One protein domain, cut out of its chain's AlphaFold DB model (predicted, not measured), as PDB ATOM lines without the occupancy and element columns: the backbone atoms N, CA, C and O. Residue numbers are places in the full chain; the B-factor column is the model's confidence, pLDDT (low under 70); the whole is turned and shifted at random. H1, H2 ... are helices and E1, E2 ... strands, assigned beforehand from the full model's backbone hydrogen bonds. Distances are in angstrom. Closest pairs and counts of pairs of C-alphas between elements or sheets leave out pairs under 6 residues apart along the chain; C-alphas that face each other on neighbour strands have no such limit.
ATOM      1  N   GLU A 126      94.845 261.225 347.249       90.12
ATOM      2  CA  GLU A 126      94.060 262.151 348.074       90.12
ATOM      3  C   GLU A 126      93.066 261.433 348.994       90.12
ATOM      4  O   GLU A 126      93.024 261.718 350.185       90.12
ATOM      5  N   ALA A 127      92.380 260.397 348.502       90.31
ATOM      6  CA  ALA A 127      91.451 259.616 349.322       90.31
ATOM      7  C   ALA A 127      92.134 258.959 350.542       90.31
ATOM      8  O   ALA A 127      91.512 258.776 351.589       90.31
ATOM      9  N   GLY A 128      93.419 258.605 350.421       92.50
ATOM     10  CA  GLY A 128      94.235 258.123 351.537       92.50
ATOM     11  C   GLY A 128      94.566 259.198 352.561       92.50
ATOM     12  O   GLY A 128      94.571 258.925 353.762       92.50
ATOM     13  N   LEU A 129      94.829 260.417 352.092       95.12
ATOM     14  CA  LEU A 129      95.096 261.571 352.946       95.12
ATOM     15  C   LEU A 129      93.828 261.995 353.696       95.12
ATOM     16  O   LEU A 129      93.881 262.164 354.913       95.12
ATOM     17  N   ASP A 130      92.690 262.064 353.011       95.25
ATOM     18  CA  ASP A 130      91.396 262.417 353.602       95.25
ATOM     19  C   ASP A 130      90.974 261.422 354.684       95.25
ATOM     20  O   ASP A 130      90.564 261.807 355.783       95.25
ATOM     21  N   ASP A 131      91.123 260.121 354.414       94.88
ATOM     22  CA  ASP A 131      90.854 259.085 355.408       94.88
ATOM     23  C   ASP A 131      91.780 259.217 356.627       94.88
ATOM     24  O   ASP A 131      91.333 259.067 357.767       94.88
ATOM     25  N   ALA A 132      93.054 259.554 356.407       95.94
ATOM     26  CA  ALA A 132      94.028 259.757 357.473       95.94
ATOM     27  C   ALA A 132      93.734 261.008 358.319       95.94
ATOM     28  O   ALA A 132      93.918 260.964 359.540       95.94
ATOM     29  N   VAL A 133      93.241 262.088 357.708       97.50
ATOM     30  CA  VAL A 133      92.755 263.279 358.423       97.50
ATOM     31  C   VAL A 133      91.517 262.932 359.243       97.50
ATOM     32  O   VAL A 133      91.496 263.156 360.453       97.50
ATOM     33  N   ARG A 134      90.518 262.292 358.626       97.00
ATOM     34  CA  ARG A 134      89.277 261.876 359.294       97.00
ATOM     35  C   ARG A 134      89.534 260.971 360.501       97.00
ATOM     36  O   ARG A 134      88.861 261.092 361.519       97.00
ATOM     37  N   LYS A 135      90.510 260.066 360.399       95.75
ATOM     38  CA  LYS A 135      90.914 259.155 361.482       95.75
ATOM     39  C   LYS A 135      91.888 259.787 362.491       95.75
ATOM     40  O   LYS A 135      92.258 259.135 363.468       95.75
ATOM     41  N   GLY A 136      92.320 261.031 362.277       97.25
ATOM     42  CA  GLY A 136      93.204 261.765 363.184       97.25
ATOM     43  C   GLY A 136      94.659 261.284 363.195       97.25
ATOM     44  O   GLY A 136      95.360 261.473 364.192       97.25
ATOM     45  N   TYR A 137      95.123 260.637 362.121       97.62
ATOM     46  CA  TYR A 137      96.553 260.380 361.896       97.62
ATOM     47  C   TYR A 137      97.266 261.626 361.375       97.62
ATOM     48  O   TYR A 137      98.438 261.844 361.685       97.62
ATOM     49  N   LEU A 138      96.541 262.435 360.604       98.25
ATOM     50  CA  LEU A 138      96.985 263.708 360.063       98.25
ATOM     51  C   LEU A 138      96.063 264.830 360.547       98.25
ATOM     52  O   LEU A 138      94.885 264.612 360.818       98.25
ATOM     53  N   ARG A 139      96.596 266.048 360.590       98.12
ATOM     54  CA  ARG A 139      95.805 267.283 360.506       98.12
ATOM     55  C   ARG A 139      96.353 268.149 359.388       98.12
ATOM     56  O   ARG A 139      97.533 268.028 359.061       98.12
ATOM     57  N   GLU A 140      95.543 269.059 358.869       97.94
ATOM     58  CA  GLU A 140      96.053 270.098 357.978       97.94
ATOM     59  C   GLU A 140      97.139 270.929 358.677       97.94
ATOM     60  O   GLU A 140      97.083 271.225 359.882       97.94
ATOM     61  N   ALA A 141      98.178 271.255 357.914       97.31
ATOM     62  CA  ALA A 141      99.251 272.114 358.365       97.31
ATOM     63  C   ALA A 141      98.844 273.578 358.241       97.31
ATOM     64  O   ALA A 141      98.231 274.021 357.272       97.31
ATOM     65  N   THR A 142      99.266 274.351 359.225       96.12
ATOM     66  CA  THR A 142      99.106 275.796 359.257       96.12
ATOM     67  C   THR A 142     100.395 276.469 358.785       96.12
ATOM     68  O   THR A 142     101.479 275.882 358.871       96.12
ATOM     69  N   PRO A 143     100.341 277.753 358.399       93.50
ATOM     70  CA  PRO A 143     101.552 278.534 358.151       93.50
ATOM     71  C   PRO A 143     102.528 278.568 359.341       93.50
ATOM     72  O   PRO A 143     103.716 278.825 359.154       93.50
ATOM     73  N   ALA A 144     102.052 278.330 360.571       93.69
ATOM     74  CA  ALA A 144     102.913 278.253 361.747       93.69
ATOM     75  C   ALA A 144     103.798 276.998 361.737       93.69
ATOM     76  O   ALA A 144     104.960 277.092 362.118       93.69
ATOM     77  N   ASP A 145     103.301 275.861 361.242       95.81
ATOM     78  CA  ASP A 145     104.073 274.614 361.161       95.81
ATOM     79  C   ASP A 145     105.299 274.780 360.240       95.81
ATOM     80  O   ASP A 145     106.420 274.419 360.607       95.81
ATOM     81  N   ALA A 146     105.110 275.443 359.094       92.81
ATOM     82  CA  ALA A 146     106.187 275.789 358.169       92.81
ATOM     83  C   ALA A 146     107.218 276.750 358.786       92.81
ATOM     84  O   ALA A 146     108.423 276.519 358.674       92.81
ATOM     85  N   ARG A 147     106.765 277.808 359.475       90.81
ATOM     86  CA  ARG A 147     107.670 278.747 360.164       90.81
ATOM     87  C   ARG A 147     108.465 278.063 361.272       90.81
ATOM     88  O   ARG A 147     109.663 278.299 361.395       90.81
ATOM     89  N   ASN A 148     107.817 277.200 362.051       92.69
ATOM     90  CA  ASN A 148     108.464 276.453 363.124       92.69
ATOM     91  C   ASN A 148     109.570 275.547 362.578       92.69
ATOM     92  O   ASN A 148     110.649 275.494 363.164       92.69
ATOM     93  N   TRP A 149     109.339 274.898 361.432       92.12
ATOM     94  CA  TRP A 149     110.381 274.132 360.751       92.12
ATOM     95  C   TRP A 149     111.562 275.012 360.344       92.12
ATOM     96  O   TRP A 149     112.703 274.678 360.644       92.12
ATOM     97  N   GLN A 150     111.302 276.150 359.694       89.00
ATOM     98  CA  GLN A 150     112.364 277.053 359.240       89.00
ATOM     99  C   GLN A 150     113.223 277.565 360.397       89.00
ATOM    100  O   GLN A 150     114.445 277.576 360.284       89.00
ATOM    101  N   MET A 151     112.597 277.956 361.510       86.75
ATOM    102  CA  MET A 151     113.321 278.396 362.704       86.75
ATOM    103  C   MET A 151     114.155 277.261 363.305       86.75
ATOM    104  O   MET A 151     115.319 277.476 363.631       86.75
ATOM    105  N   ALA A 152     113.594 276.052 363.409       88.62
ATOM    106  CA  ALA A 152     114.309 274.894 363.943       88.62
ATOM    107  C   ALA A 152     115.500 274.490 363.057       88.62
ATOM    108  O   ALA A 152     116.589 274.238 363.568       88.62
ATOM    109  N   ALA A 153     115.318 274.478 361.735       86.06
ATOM    110  CA  ALA A 153     116.374 274.169 360.778       86.06
ATOM    111  C   ALA A 153     117.485 275.234 360.781       86.06
ATOM    112  O   ALA A 153     118.662 274.885 360.802       86.06
ATOM    113  N   ALA A 154     117.131 276.526 360.821       81.69
ATOM    114  CA  ALA A 154     118.106 277.615 360.894       81.69
ATOM    115  C   ALA A 154     118.914 277.580 362.201       81.69
ATOM    116  O   ALA A 154     120.133 277.727 362.175       81.69
ATOM    117  N   ALA A 155     118.258 277.321 363.338       81.88
ATOM    118  CA  ALA A 155     118.939 277.173 364.622       81.88
ATOM    119  C   ALA A 155     119.938 275.999 364.623       81.88
ATOM    120  O   ALA A 155     120.988 276.093 365.253       81.88
ATOM    121  N   ALA A 156     119.637 274.915 363.900       81.62
ATOM    122  CA  ALA A 156     120.510 273.744 363.796       81.62
ATOM    123  C   ALA A 156     121.717 273.945 362.873       81.62
ATOM    124  O   ALA A 156     122.765 273.354 363.111       81.62
ATOM    125  N   GLN A 157     121.575 274.761 361.824       74.25
ATOM    126  CA  GLN A 157     122.678 275.089 360.915       74.25
ATOM    127  C   GLN A 157     123.695 276.062 361.537       74.25
ATOM    128  O   GLN A 157     124.818 276.155 361.046       74.25
ATOM    129  N   GLY A 158     123.331 276.740 362.631       64.12
ATOM    130  CA  GLY A 158     124.165 277.749 363.281       64.12
ATOM    131  C   GLY A 158     124.281 279.036 362.458       64.12
ATOM    132  O   GLY A 158     123.780 279.138 361.337       64.12
ATOM    133  N   ARG A 172     113.862 281.420 352.269       69.38
ATOM    134  CA  ARG A 172     112.789 281.085 351.329       69.38
ATOM    135  C   ARG A 172     111.684 280.333 352.079       69.38
ATOM    136  O   ARG A 172     112.006 279.368 352.779       69.38
ATOM    137  N   PRO A 173     110.413 280.762 351.960       73.44
ATOM    138  CA  PRO A 173     109.298 280.085 352.605       73.44
ATOM    139  C   PRO A 173     109.256 278.622 352.173       73.44
ATOM    140  O   PRO A 173     109.379 278.311 350.986       73.44
ATOM    141  N   VAL A 174     109.068 277.729 353.143       84.00
ATOM    142  CA  VAL A 174     108.750 276.328 352.863       84.00
ATOM    143  C   VAL A 174     107.470 276.292 352.040       84.00
ATOM    144  O   VAL A 174     106.448 276.852 352.439       84.00
ATOM    145  N   ARG A 175     107.522 275.637 350.880       82.69
ATOM    146  CA  ARG A 175     106.345 275.479 350.033       82.69
ATOM    147  C   ARG A 175     105.382 274.505 350.707       82.69
ATOM    148  O   ARG A 175     105.721 273.348 350.917       82.69
ATOM    149  N   MET A 176     104.183 274.982 351.022       87.94
ATOM    150  CA  MET A 176     103.089 274.163 351.536       87.94
ATOM    151  C   MET A 176     102.164 273.789 350.379       87.94
ATOM    152  O   MET A 176     101.388 274.619 349.911       87.94
ATOM    153  N   TYR A 177     102.268 272.554 349.901       90.06
ATOM    154  CA  TYR A 177     101.348 271.987 348.913       90.06
ATOM    155  C   TYR A 177     100.693 270.750 349.520       90.06
ATOM    156  O   TYR A 177     101.438 269.873 349.957       90.06
ATOM    157  N   HIS A 178      99.355 270.745 349.631       93.62
ATOM    158  CA  HIS A 178      98.568 269.757 350.393       93.62
ATOM    159  C   HIS A 178      99.302 269.347 351.679       93.62
ATOM    160  O   HIS A 178      99.885 268.267 351.782       93.62
ATOM    161  N   ALA A 179      99.434 270.306 352.598       96.31
ATOM    162  CA  ALA A 179     100.357 270.194 353.716       96.31
ATOM    163  C   ALA A 179      99.667 269.643 354.967       96.31
ATOM    164  O   ALA A 179      98.609 270.131 355.362       96.31
ATOM    165  N   TYR A 180     100.304 268.678 355.627       98.19
ATOM    166  CA  TYR A 180      99.783 267.978 356.794       98.19
ATOM    167  C   TYR A 180     100.826 267.853 357.901       98.19
ATOM    168  O   TYR A 180     102.034 267.792 357.655       98.19
ATOM    169  N   VAL A 181     100.348 267.753 359.136       98.31
ATOM    170  CA  VAL A 181     101.155 267.390 360.302       98.31
ATOM    171  C   VAL A 181     100.825 265.969 360.721       98.31
ATOM    172  O   VAL A 181      99.657 265.628 360.907       98.31
ATOM    173  N   VAL A 182     101.862 265.148 360.879       98.31
ATOM    174  CA  VAL A 182     101.743 263.757 361.316       98.31
ATOM    175  C   VAL A 182     101.539 263.725 362.827       98.31
ATOM    176  O   VAL A 182     102.368 264.227 363.579       98.31
ATOM    177  N   LEU A 183     100.428 263.147 363.279       98.12
ATOM    178  CA  LEU A 183     100.045 263.134 364.695       98.12
ATOM    179  C   LEU A 183     100.381 261.812 365.395       98.12
ATOM    180  O   LEU A 183     100.551 261.783 366.612       98.12
ATOM    181  N   LYS A 184     100.439 260.709 364.645       96.12
ATOM    182  CA  LYS A 184     100.607 259.331 365.144       96.12
ATOM    183  C   LYS A 184     101.382 258.495 364.114       96.12
ATOM    184  O   LYS A 184     101.490 258.936 362.969       96.12
ATOM    185  N   PRO A 185     101.884 257.291 364.466       95.75
ATOM    186  CA  PRO A 185     102.478 256.377 363.491       95.75
ATOM    187  C   PRO A 185     101.576 256.207 362.264       95.75
ATOM    188  O   PRO A 185     100.418 255.806 362.383       95.75
ATOM    189  N   PHE A 186     102.115 256.547 361.096       93.25
ATOM    190  CA  PHE A 186     101.366 256.672 359.851       93.25
ATOM    191  C   PHE A 186     102.115 255.981 358.709       93.25
ATOM    192  O   PHE A 186     103.347 255.963 358.682       93.25
ATOM    193  N   THR A 187     101.371 255.410 357.766       94.50
ATOM    194  CA  THR A 187     101.925 254.890 356.514       94.50
ATOM    195  C   THR A 187     101.419 255.774 355.390       94.50
ATOM    196  O   THR A 187     100.210 255.927 355.235       94.50
ATOM    197  N   LEU A 188     102.343 256.360 354.632       94.31
ATOM    198  CA  LEU A 188     102.028 257.201 353.488       94.31
ATOM    199  C   LEU A 188     101.206 256.397 352.471       94.31
ATOM    200  O   LEU A 188     101.600 255.273 352.134       94.31
ATOM    201  N   PRO A 189     100.084 256.944 351.975       92.31
ATOM    202  CA  PRO A 189      99.345 256.308 350.901       92.31
ATOM    203  C   PRO A 189     100.210 256.240 349.637       92.31
ATOM    204  O   PRO A 189     101.023 257.123 349.360       92.31
ATOM    205  N   ALA A 190     100.040 255.180 348.849       89.38
ATOM    206  CA  ALA A 190     100.637 255.119 347.517       89.38
ATOM    207  C   ALA A 190     100.020 256.200 346.613       89.38
ATOM    208  O   ALA A 190      98.940 256.704 346.898       89.38
ATOM    209  N   GLY A 191     100.660 256.541 345.494       87.19
ATOM    210  CA  GLY A 191     100.055 257.455 344.516       87.19
ATOM    211  C   GLY A 191     100.225 258.949 344.816       87.19
ATOM    212  O   GLY A 191      99.615 259.762 344.132       87.19
ATOM    213  N   LEU A 192     101.061 259.331 345.789       91.44
ATOM    214  CA  LEU A 192     101.366 260.735 346.095       91.44
ATOM    215  C   LEU A 192     102.321 261.363 345.064       91.44
ATOM    216  O   LEU A 192     103.473 261.690 345.365       91.44
ATOM    217  N   TYR A 193     101.853 261.503 343.827       87.31
ATOM    218  CA  TYR A 193     102.615 262.040 342.702       87.31
ATOM    219  C   TYR A 193     101.889 263.218 342.055       87.31
ATOM    220  O   TYR A 193     100.671 263.342 342.148       87.31
ATOM    221  N   GLY A 194     102.642 264.089 341.377       83.19
ATOM    222  CA  GLY A 194     102.068 265.224 340.648       83.19
ATOM    223  C   GLY A 194     101.163 266.092 341.531       83.19
ATOM    224  O   GLY A 194     101.606 266.589 342.568       83.19
ATOM    225  N   ALA A 195      99.904 266.253 341.119       82.75
ATOM    226  CA  ALA A 195      98.903 267.046 341.834       82.75
ATOM    227  C   ALA A 195      98.488 266.446 343.191       82.75
ATOM    228  O   ALA A 195      98.039 267.179 344.060       82.75
ATOM    229  N   HIS A 196      98.698 265.145 343.407       86.94
ATOM    230  CA  HIS A 196      98.444 264.493 344.694       86.94
ATOM    231  C   HIS A 196      99.698 264.388 345.568       86.94
ATOM    232  O   HIS A 196      99.701 263.672 346.567       86.94
ATOM    233  N   SER A 197     100.793 265.062 345.201       91.62
ATOM    234  CA  SER A 197     101.929 265.206 346.114       91.62
ATOM    235  C   SER A 197     101.541 266.045 347.333       91.62
ATOM    236  O   SER A 197     100.713 266.950 347.242       91.62
ATOM    237  N   ALA A 198     102.151 265.746 348.478       95.62
ATOM    238  CA  ALA A 198     101.836 266.398 349.742       95.62
ATOM    239  C   ALA A 198     103.097 266.879 350.468       95.62
ATOM    240  O   ALA A 198     104.228 266.495 350.157       95.62
ATOM    241  N   THR A 199     102.900 267.737 351.463       96.50
ATOM    242  CA  THR A 199     103.964 268.197 352.361       96.50
ATOM    243  C   THR A 199     103.690 267.675 353.760       96.50
ATOM    244  O   THR A 199     102.614 267.908 354.295       96.50
ATOM    245  N   PHE A 200     104.650 267.000 354.382       97.62
ATOM    246  CA  PHE A 200     104.486 266.419 355.712       97.62
ATOM    247  C   PHE A 200     105.433 267.066 356.713       97.62
ATOM    248  O   PHE A 200     106.643 267.097 356.500       97.62
ATOM    249  N   PHE A 201     104.890 267.514 357.838       97.75
ATOM    250  CA  PHE A 201     105.666 267.887 359.015       97.75
ATOM    251  C   PHE A 201     105.531 266.782 360.061       97.75
ATOM    252  O   PHE A 201     104.417 266.413 360.434       97.75
ATOM    253  N   VAL A 202     106.656 266.252 360.536       98.06
ATOM    254  CA  VAL A 202     106.697 265.226 361.585       98.06
ATOM    255  C   VAL A 202     107.183 265.883 362.875       98.06
ATOM    256  O   VAL A 202     108.377 266.167 362.974       98.06
ATOM    257  N   PRO A 203     106.297 266.168 363.847       97.44
ATOM    258  CA  PRO A 203     106.681 266.773 365.116       97.44
ATOM    259  C   PRO A 203     107.651 265.896 365.909       97.44
ATOM    260  O   PRO A 203     107.683 264.672 365.765       97.44
ATOM    261  N   LYS A 204     108.405 266.529 366.810       95.94
ATOM    262  CA  LYS A 204     109.316 265.825 367.716       95.94
ATOM    263  C   LYS A 204     108.545 264.804 368.566       95.94
ATOM    264  O   LYS A 204     107.499 265.124 369.121       95.94
ATOM    265  N   GLY A 205     109.069 263.587 368.670       95.69
ATOM    266  CA  GLY A 205     108.450 262.467 369.383       95.69
ATOM    267  C   GLY A 205     107.451 261.656 368.553       95.69
ATOM    268  O   GLY A 205     107.075 260.564 368.973       95.69
ATOM    269  N   VAL A 206     107.052 262.126 367.366       97.44
ATOM    270  CA  VAL A 206     106.218 261.347 366.442       97.44
ATOM    271  C   VAL A 206     107.127 260.547 365.506       97.44
ATOM    272  O   VAL A 206     108.017 261.137 364.887       97.44
ATOM    273  N   PRO A 207     106.934 259.221 365.364       96.69
ATOM    274  CA  PRO A 207     107.728 258.429 364.434       96.69
ATOM    275  C   PRO A 207     107.546 258.895 362.992       96.69
ATOM    276  O   PRO A 207     106.430 259.176 362.548       96.69
ATOM    277  N   ARG A 208     108.648 258.906 362.241       95.75
ATOM    278  CA  ARG A 208     108.634 259.164 360.802       95.75
ATOM    279  C   ARG A 208     107.671 258.192 360.097       95.75
ATOM    280  O   ARG A 208     107.740 256.987 360.360       95.75
ATOM    281  N   PRO A 209     106.789 258.677 359.205       95.75
ATOM    282  CA  PRO A 209     105.847 257.820 358.511       95.75
ATOM    283  C   PRO A 209     106.564 256.828 357.587       95.75
ATOM    284  O   PRO A 209     107.622 257.120 357.024       95.75
ATOM    285  N   LYS A 210     105.974 255.638 357.453       94.62
ATOM    286  CA  LYS A 210     106.464 254.554 356.590       94.62
ATOM    287  C   LYS A 210     105.934 254.711 355.164       94.62
ATOM    288  O   LYS A 210     104.976 255.443 354.934       94.62
ATOM    289  N   GLY A 211     106.500 253.955 354.227       90.00
ATOM    290  CA  GLY A 211     106.056 253.925 352.832       90.00
ATOM    291  C   GLY A 211     106.784 254.933 351.932       90.00
ATOM    292  O   GLY A 211     107.600 255.726 352.408       90.00
ATOM    293  N   PRO A 212     106.546 254.869 350.611       89.88
ATOM    294  CA  PRO A 212     107.209 255.735 349.646       89.88
ATOM    295  C   PRO A 212     106.663 257.167 349.713       89.88
ATOM    296  O   PRO A 212     105.457 257.379 349.778       89.88
ATOM    297  N   LEU A 213     107.552 258.161 349.623       91.94
ATOM    298  CA  LEU A 213     107.159 259.578 349.563       91.94
ATOM    299  C   LEU A 213     106.528 259.975 348.222       91.94
ATOM    300  O   LEU A 213     105.815 260.974 348.153       91.94
ATOM    301  N   GLY A 214     106.797 259.230 347.148       89.44
ATOM    302  CA  GLY A 214     106.446 259.664 345.800       89.44
ATOM    303  C   GLY A 214     107.090 261.016 345.482       89.44
ATOM    304  O   GLY A 214     108.299 261.177 345.643       89.44
ATOM    305  N   HIS A 215     106.286 261.994 345.070       91.69
ATOM    306  CA  HIS A 215     106.718 263.385 344.872       91.69
ATOM    307  C   HIS A 215     106.446 264.281 346.087       91.69
ATOM    308  O   HIS A 215     106.526 265.503 345.989       91.69
ATOM    309  N   SER A 216     106.111 263.696 347.234       94.69
ATOM    310  CA  SER A 216     105.897 264.446 348.465       94.69
ATOM    311  C   SER A 216     107.208 264.920 349.082       94.69
ATOM    312  O   SER A 216     108.296 264.427 348.772       94.69
ATOM    313  N   THR A 217     107.089 265.879 349.992       95.12
ATOM    314  CA  THR A 217     108.195 266.396 350.799       95.12
ATOM    315  C   THR A 217     107.910 266.160 352.272       95.12
ATOM    316  O   THR A 217     106.772 266.297 352.711       95.12
ATOM    317  N   LEU A 218     108.936 265.805 353.039       96.06
ATOM    318  CA  LEU A 218     108.836 265.534 354.461       96.06
ATOM    319  C   LEU A 218     109.906 266.285 355.248       96.06
ATOM    320  O   LEU A 218     111.098 266.157 354.973       96.06
ATOM    321  N   TYR A 219     109.446 266.998 356.270       95.75
ATOM    322  CA  TYR A 219     110.233 267.752 357.233       95.75
ATOM    323  C   TYR A 219     110.162 267.065 358.600       95.75
ATOM    324  O   TYR A 219     109.095 266.996 359.217       95.75
ATOM    325  N   ASP A 220     111.284 266.513 359.058       96.19
ATOM    326  CA  ASP A 220     111.352 265.666 360.250       96.19
ATOM    327  C   ASP A 220     111.972 266.410 361.436       96.19
ATOM    328  O   ASP A 220     113.190 266.577 361.499       96.19
ATOM    329  N   PHE A 221     111.157 266.841 362.405       95.69
ATOM    330  CA  PHE A 221     111.640 267.591 363.571       95.69
ATOM    331  C   PHE A 221     112.431 266.734 364.567       95.69
ATOM    332  O   PHE A 221     113.066 267.288 365.463       95.69
ATOM    333  N   ASN A 222     112.418 265.401 364.442       95.38
ATOM    334  CA  ASN A 222     113.235 264.542 365.303       95.38
ATOM    335  C   ASN A 222     114.718 264.639 364.946       95.38
ATOM    336  O   ASN A 222     115.570 264.617 365.828       95.38
ATOM    337  N   THR A 223     115.009 264.727 363.648       94.19
ATOM    338  CA  THR A 223     116.374 264.699 363.103       94.19
ATOM    339  C   THR A 223     116.780 266.010 362.442       94.19
ATOM    340  O   THR A 223     117.932 266.160 362.053       94.19
ATOM    341  N   LEU A 224     115.835 266.946 362.297       92.25
ATOM    342  CA  LEU A 224     115.981 268.177 361.521       92.25
ATOM    343  C   LEU A 224     116.425 267.904 360.075       92.25
ATOM    344  O   LEU A 224     117.111 268.706 359.450       92.25
ATOM    345  N   SER A 225     115.970 266.772 359.523       92.38
ATOM    346  CA  SER A 225     116.215 266.377 358.137       92.38
ATOM    347  C   SER A 225     115.020 266.654 357.220       92.38
ATOM    348  O   SER A 225     113.856 266.607 357.623       92.38
ATOM    349  N   CYS A 226     115.326 266.911 355.950       91.88
ATOM    350  CA  CYS A 226     114.358 267.042 354.866       91.88
ATOM    351  C   CYS A 226     114.514 265.849 353.915       91.88
ATOM    352  O   CYS A 226     115.634 265.520 353.522       91.88
ATOM    353  N   ALA A 227     113.413 265.214 353.507       93.44
ATOM    354  CA  ALA A 227     113.416 264.239 352.413       93.44
ATOM    355  C   ALA A 227     112.313 264.500 351.381       93.44
ATOM    356  O   ALA A 227     111.215 264.917 351.736       93.44
ATOM    357  N   GLY A 228     112.585 264.190 350.113       91.44
ATOM    358  CA  GLY A 228     111.637 264.366 349.013       91.44
ATOM    359  C   GLY A 228     112.087 265.407 347.993       91.44
ATOM    360  O   GLY A 228     113.221 265.888 348.022       91.44
ATOM    361  N   VAL A 229     111.193 265.731 347.062       88.62
ATOM    362  CA  VAL A 229     111.537 266.503 345.853       88.62
ATOM    363  C   VAL A 229     111.875 267.967 346.133       88.62
ATOM    364  O   VAL A 229     112.614 268.565 345.360       88.62
TER     365      VAL A 229
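AT A GLANCE: This is residues 126 to 158 and 172 to 229 of the 233 residues of an uncharacterized protein of Dyella thiooxydans (UniProt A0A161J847). A twisted sheet of five short strands sits in the middle; the long helix H2 crosses one of its faces, while the short helix H1 stands on the other face at the edge strand E1. Two long links without named elements, residues 183 to 198 and 203 to 216, loop out from the sheet. The printed part has 91 residues with the order H1 E1 H2 E2 E3 E4 E5; the sheet order is E1 E2 E3 E4 E5, mixed, and the class is mixed, helices and strands, with 43 residues, under half, in named elements. The whole is compact, with a radius of gyration of the C-alphas of 12.3 A, yet only just elongated, spanning 39 by 26 by 22 A.

HOW THE PARTS SIT: Begin at H1, residues 126 to 134, which stands up from the sheet over E1, residues 138 to 140; the closest C-alphas, of Val 133 and Arg 139, are 5.4 A apart. Next look at H2, residues 143 to 157, on the opposite face at a height over the sheet of 10.3 A. It runs across the strands, at 64 degrees on the local plane to E3, residues 199 to 202, and its closest C-alpha pair with E3 is Asp 145 and Phe 201, 7.2 A. H1 and H2 are apart. E2, residues 179 to 182, is antiparallel to E1, with N 181 and O 139 within hydrogen-bond range at 2.8 A. E2 and E3 are parallel, with N 180 and O 199 at 2.8 A. E3 is parallel to E4, residues 217 to 220, with N 219 and O 200 at 2.8 A. E4 and E5, residues 225 to 228, form an antiparallel hairpin, with N 218 and O 227 at 2.8 A. In H1 and H2 every O i to N i+4 pair is within hydrogen-bond range.

IN THESE COORDINATES: Find C-alpha 126 at (94.060, 262.151, 348.074); from there H1 runs 12.2 A to residue 134. E1 covers 6.8 A. At C-alpha 143, (101.552, 278.534, 358.151), H2 sets out on its 21.6 A to residue 157. E2 and E3 each cover 10.1 A, E4 10.0 A and E5 10.4 A, the last ending at C-alpha 228, (111.637, 264.366, 349.013).

THE WHOLE: The two C-alphas farthest apart are those of Ala 127 and Gly 158, 39.9 A. Residues 159 to 171 are not printed, and C-alphas 158 and 172 are 16.8 A apart across this cut. The links E2 to E3 and E3 to E4 are long. Mean pLDDT of the printed part is 92.0; look for values under 70 at residues 158 and 172.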